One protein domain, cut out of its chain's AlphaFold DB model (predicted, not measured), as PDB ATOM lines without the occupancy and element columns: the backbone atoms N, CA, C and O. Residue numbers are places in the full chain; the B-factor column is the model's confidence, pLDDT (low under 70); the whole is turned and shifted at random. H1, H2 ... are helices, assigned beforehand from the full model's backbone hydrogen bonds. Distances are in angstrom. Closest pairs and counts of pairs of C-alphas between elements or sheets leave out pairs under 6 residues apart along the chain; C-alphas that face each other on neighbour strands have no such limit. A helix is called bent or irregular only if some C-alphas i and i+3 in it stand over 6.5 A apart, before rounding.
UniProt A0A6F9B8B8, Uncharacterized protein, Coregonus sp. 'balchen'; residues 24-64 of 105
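AT A GLANCE: This is residues 24 to 64 of the 105 residues of an uncharacterized protein of Coregonus sp. 'balchen' (UniProt A0A6F9B8B8). One long, single helix, H2, makes nearly the whole length of a rod, and before it the link of residues 28 to 32 folds back so that a one-turn helix, H1, sits beside the early part of H2. The far part of H2, residues 44 to 64, sticks out with nothing beside it. The printed part has 41 residues with two named helices, H1 then H2, and no named strand; the class is all helix. The whole is extended, with a radius of gyration of the C-alphas of 15.7 A, and its C-alphas span 50 by 16 by 7 A.

HOW THE PARTS SIT: H1, residues 24 to 27, is joined by a tight link of 5 residues to H2, residues 33 to 64. The two helices are close but not clearly touching, with 2 pairs of C-alphas within 8 A. Their closest C-alphas, those of Trp 24 and Arg 39, are 6.9 A apart. The centres of H1 and H2 are 20.6 A apart. Residues 29 to 34 stand free, of which 33 and 34 belong to H2. In H2 every O i to N i+4 pair is within hydrogen-bond range; H1 is too short for such a pair, and its one O i to N i+3 pair is within range.

IN THESE COORDINATES: H1 begins at C-alpha 24, at (114.177, 93.506, 68.266), and measures 5.3 A from first to last C-alpha. H2 begins at C-alpha 33, at (119.661, 88.089, 77.321), and ends at C-alpha 64, at (85.519, 119.682, 77.761). Its 32 residues measure 46.5 A from first to last C-alpha, and it is not bent.

THE WHOLE: The two C-alphas farthest apart, those of Val 30 and Glu 64, are 49.6 A from each other. The printed part has no cut and no long link. The mean pLDDT of the printed part is 93.3, and no printed residue is under 70.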
ATOM      1  N   TRP A  24     114.008  94.393  67.123       97.69
ATOM      2  CA  TRP A  24     114.177  93.506  68.266       97.69
ATOM      3  C   TRP A  24     113.759  92.072  67.947       97.69
ATOM      4  O   TRP A  24     114.530  91.160  68.219       97.69
ATOM      5  N   TYR A  25     112.609  91.874  67.303       97.50
ATOM      6  CA  TYR A  25     112.138  90.554  66.891       97.50
ATOM      7  C   TYR A  25     113.126  89.847  65.953       97.50
ATOM      8  O   TYR A  25     113.449  88.680  66.170       97.50
ATOM      9  N   LYS A  26     113.653  90.562  64.948       97.94
ATOM     10  CA  LYS A  26     114.643  90.025  63.996       97.94
ATOM     11  C   LYS A  26     115.919  89.546  64.691       97.94
ATOM     12  O   LYS A  26     116.450  88.496  64.340       97.94
ATOM     13  N   ASP A  27     116.378  90.288  65.693       97.00
ATOM     14  CA  ASP A  27     117.644  90.018  66.374       97.00
ATOM     15  C   ASP A  27     117.488  89.160  67.643       97.00
ATOM     16  O   ASP A  27     118.495  88.786  68.244       97.00
ATOM     17  N   TYR A  28     116.259  88.855  68.079       96.75
ATOM     18  CA  TYR A  28     115.961  88.343  69.427       96.75
ATOM     19  C   TYR A  28     116.784  87.106  69.805       96.75
ATOM     20  O   TYR A  28     117.322  87.019  70.908       96.75
ATOM     21  N   HIS A  29     116.905  86.159  68.872       95.94
ATOM     22  CA  HIS A  29     117.645  84.910  69.070       95.94
ATOM     23  C   HIS A  29     119.150  85.031  68.795       95.94
ATOM     24  O   HIS A  29     119.893  84.089  69.056       95.94
ATOM     25  N   VAL A  30     119.593  86.166  68.254       97.44
ATOM     26  CA  VAL A  30     120.993  86.439  67.903       97.44
ATOM     27  C   VAL A  30     121.704  87.178  69.038       97.44
ATOM     28  O   VAL A  30     122.899  86.980  69.252       97.44
ATOM     29  N   ILE A  31     120.985  88.029  69.773       95.94
ATOM     30  CA  ILE A  31     121.553  88.860  70.840       95.94
ATOM     31  C   ILE A  31     121.414  88.215  72.222       95.94
ATOM     32  O   ILE A  31     120.549  87.380  72.475       95.94
ATOM     33  N   SER A  32     122.281  88.630  73.145       97.62
ATOM     34  CA  SER A  32     122.284  88.112  74.517       97.62
ATOM     35  C   SER A  32     121.027  88.505  75.302       97.62
ATOM     36  O   SER A  32     120.391  89.525  75.024       97.62
ATOM     37  N   CYS A  33     120.721  87.751  76.363       97.25
ATOM     38  CA  CYS A  33     119.661  88.089  77.321       97.25
ATOM     39  C   CYS A  33     119.784  89.537  77.837       97.25
ATOM     40  O   CYS A  33     118.809  90.282  77.826       97.25
ATOM     41  N   TYR A  34     120.997  89.977  78.192       96.75
ATOM     42  CA  TYR A  34     121.253  91.351  78.633       96.75
ATOM     43  C   TYR A  34     120.868  92.395  77.570       96.75
ATOM     44  O   TYR A  34     120.219  93.394  77.875       96.75
ATOM     45  N   GLN A  35     121.216  92.154  76.303       97.25
ATOM     46  CA  GLN A  35     120.841  93.048  75.204       97.25
ATOM     47  C   GLN A  35     119.332  93.030  74.935       97.25
ATOM     48  O   GLN A  35     118.751  94.091  74.717       97.25
ATOM     49  N   ASN A  36     118.694  91.858  74.998       97.69
ATOM     50  CA  ASN A  36     117.240  91.724  74.901       97.69
ATOM     51  C   ASN A  36     116.528  92.521  76.003       97.69
ATOM     52  O   ASN A  36     115.601  93.272  75.708       97.69
ATOM     53  N   LEU A  37     116.989  92.419  77.253       97.62
ATOM     54  CA  LEU A  37     116.439  93.183  78.375       97.62
ATOM     55  C   LEU A  37     116.615  94.690  78.176       97.62
ATOM     56  O   LEU A  37     115.658  95.433  78.363       97.62
ATOM     57  N   ASN A  38     117.785  95.146  77.725       97.38
ATOM     58  CA  ASN A  38     118.001  96.566  77.442       97.38
ATOM     59  C   ASN A  38     117.072  97.092  76.338       97.38
ATOM     60  O   ASN A  38     116.476  98.155  76.503       97.38
ATOM     61  N   ARG A  39     116.898  96.343  75.239       97.25
ATOM     62  CA  ARG A  39     115.955  96.712  74.169       97.25
ATOM     63  C   ARG A  39     114.510  96.725  74.671       97.25
ATOM     64  O   ARG A  39     113.762  97.642  74.349       97.25
ATOM     65  N   CYS A  40     114.130  95.754  75.500       96.69
ATOM     66  CA  CYS A  40     112.817  95.719  76.137       96.69
ATOM     67  C   CYS A  40     112.592  96.949  77.037       96.69
ATOM     68  O   CYS A  40     111.569  97.620  76.914       96.69
ATOM     69  N   CYS A  41     113.564  97.309  77.880       96.56
ATOM     70  CA  CYS A  41     113.494  98.509  78.719       96.56
ATOM     71  C   CYS A  41     113.345  99.792  77.888       96.56
ATOM     72  O   CYS A  41     112.521 100.642  78.225       96.56
ATOM     73  N   GLU A  42     114.080  99.920  76.779       96.44
ATOM     74  CA  GLU A  42     113.948 101.057  75.860       96.44
ATOM     75  C   GLU A  42     112.524 101.158  75.274       96.44
ATOM     76  O   GLU A  42     111.943 102.244  75.196       96.44
ATOM     77  N   LEU A  43     111.923 100.021  74.907       96.69
ATOM     78  CA  LEU A  43     110.543  99.954  74.419       96.69
ATOM     79  C   LEU A  43     109.522 100.323  75.508       96.69
ATOM     80  O   LEU A  43     108.556 101.041  75.234       96.69
ATOM     81  N   VAL A  44     109.737  99.889  76.753       94.94
ATOM     82  CA  VAL A  44     108.904 100.281  77.904       94.94
ATOM     83  C   VAL A  44     108.994 101.789  78.161       94.94
ATOM     84  O   VAL A  44     107.980 102.443  78.417       94.94
ATOM     85  N   GLU A  45     110.179 102.383  78.035       94.12
ATOM     86  CA  GLU A  45     110.350 103.831  78.170       94.12
ATOM     87  C   GLU A  45     109.619 104.592  77.050       94.12
ATOM     88  O   GLU A  45     108.908 105.570  77.306       94.12
ATOM     89  N   LEU A  46     109.746 104.132  75.800       94.94
ATOM     90  CA  LEU A  46     109.075 104.745  74.654       94.94
ATOM     91  C   LEU A  46     107.546 104.658  74.771       94.94
ATOM     92  O   LEU A  46     106.853 105.658  74.562       94.94
ATOM     93  N   THR A  47     107.014 103.498  75.155       93.62
ATOM     94  CA  THR A  47     105.569 103.320  75.379       93.62
ATOM     95  C   THR A  47     105.064 104.179  76.538       93.62
ATOM     96  O   THR A  47     104.006 104.792  76.409       93.62
ATOM     97  N   SER A  48     105.848 104.348  77.609       92.19
ATOM     98  CA  SER A  48     105.514 105.249  78.725       92.19
ATOM     99  C   SER A  48     105.399 106.715  78.287       92.19
ATOM    100  O   SER A  48     104.481 107.423  78.711       92.19
ATOM    101  N   LYS A  49     106.280 107.180  77.386       91.19
ATOM    102  CA  LYS A  49     106.205 108.537  76.809       91.19
ATOM    103  C   LYS A  49     104.927 108.729  75.989       91.19
ATOM    104  O   LYS A  49     104.216 109.715  76.192       91.19
ATOM    105  N   ILE A  50     104.607 107.774  75.113       92.06
ATOM    106  CA  ILE A  50     103.378 107.792  74.301       92.06
ATOM    107  C   ILE A  50     102.138 107.777  75.207       92.06
ATOM    108  O   ILE A  50     101.222 108.583  75.029       92.06
ATOM    109  N   GLN A  51     102.128 106.913  76.224       90.12
ATOM    110  CA  GLN A  51     101.045 106.816  77.198       90.12
ATOM    111  C   GLN A  51     100.840 108.134  77.962       90.12
ATOM    112  O   GLN A  51      99.704 108.582  78.108       90.12
ATOM    113  N   GLY A  52     101.912 108.808  78.387       90.06
ATOM    114  CA  GLY A  52     101.823 110.121  79.039       90.06
ATOM    115  C   GLY A  52     101.220 111.207  78.138       90.06
ATOM    116  O   GLY A  52     100.409 112.026  78.588       90.06
ATOM    117  N   GLN A  53     101.550 111.195  76.842       91.56
ATOM    118  CA  GLN A  53     100.941 112.101  75.863       91.56
ATOM    119  C   GLN A  53      99.443 111.812  75.683       91.56
ATOM    120  O   GLN A  53      98.636 112.744  75.676       91.56
ATOM    121  N   LEU A  54      99.053 110.535  75.615       91.31
ATOM    122  CA  LEU A  54      97.648 110.125  75.551       91.31
ATOM    123  C   LEU A  54      96.874 110.511  76.815       91.31
ATOM    124  O   LEU A  54      95.760 111.013  76.702       91.31
ATOM    125  N   PHE A  55      97.455 110.369  78.009       89.06
ATOM    126  CA  PHE A  55      96.827 110.842  79.249       89.06
ATOM    127  C   PHE A  55      96.648 112.354  79.285       89.06
ATOM    128  O   PHE A  55      95.632 112.842  79.779       89.06
ATOM    129  N   THR A  56      97.597 113.105  78.729       89.62
ATOM    130  CA  THR A  56      97.447 114.557  78.591       89.62
ATOM    131  C   THR A  56      96.243 114.892  77.712       89.62
ATOM    132  O   THR A  56      95.428 115.731  78.089       89.62
ATOM    133  N   ILE A  57      96.093 114.211  76.570       89.88
ATOM    134  CA  ILE A  57      94.931 114.373  75.684       89.88
ATOM    135  C   ILE A  57      93.646 113.967  76.409       89.88
ATOM    136  O   ILE A  57      92.703 114.746  76.425       89.88
ATOM    137  N   LEU A  58      93.630 112.810  77.074       88.12
ATOM    138  CA  LEU A  58      92.487 112.318  77.843       88.12
ATOM    139  C   LEU A  58      92.019 113.334  78.892       88.12
ATOM    140  O   LEU A  58      90.826 113.607  78.985       88.12
ATOM    141  N   ASN A  59      92.945 113.914  79.659       85.19
ATOM    142  CA  ASN A  59      92.620 114.914  80.675       85.19
ATOM    143  C   ASN A  59      92.062 116.197  80.044       85.19
ATOM    144  O   ASN A  59      91.072 116.747  80.521       85.19
ATOM    145  N   LEU A  60      92.667 116.665  78.950       87.19
ATOM    146  CA  LEU A  60      92.151 117.811  78.208       87.19
ATOM    147  C   LEU A  60      90.726 117.534  77.702       87.19
ATOM    148  O   LEU A  60      89.832 118.320  77.996       87.19
ATOM    149  N   THR A  61      90.492 116.392  77.052       87.19
ATOM    150  CA  THR A  61      89.176 116.002  76.522       87.19
ATOM    151  C   THR A  61      88.135 115.833  77.627       87.19
ATOM    152  O   THR A  61      87.006 116.295  77.485       87.19
ATOM    153  N   ALA A  62      88.496 115.242  78.769       85.25
ATOM    154  CA  ALA A  62      87.585 115.109  79.905       85.25
ATOM    155  C   ALA A  62      87.135 116.475  80.453       85.25
ATOM    156  O   ALA A  62      85.983 116.627  80.856       85.25
ATOM    157  N   ARG A  63      88.008 117.491  80.429       82.44
ATOM    158  CA  ARG A  63      87.663 118.852  80.873       82.44
ATOM    159  C   ARG A  63      86.683 119.564  79.933       82.44
ATOM    160  O   ARG A  63      86.035 120.505  80.382       82.44
ATOM    161  N   GLU A  64      86.528 119.124  78.681       82.06
ATOM    162  CA  GLU A  64      85.519 119.682  77.761       82.06
ATOM    163  C   GLU A  64      84.094 119.226  78.094       82.06
ATOM    164  O   GLU A  64      83.141 119.946  77.814       82.06
TER     165      GLU A  64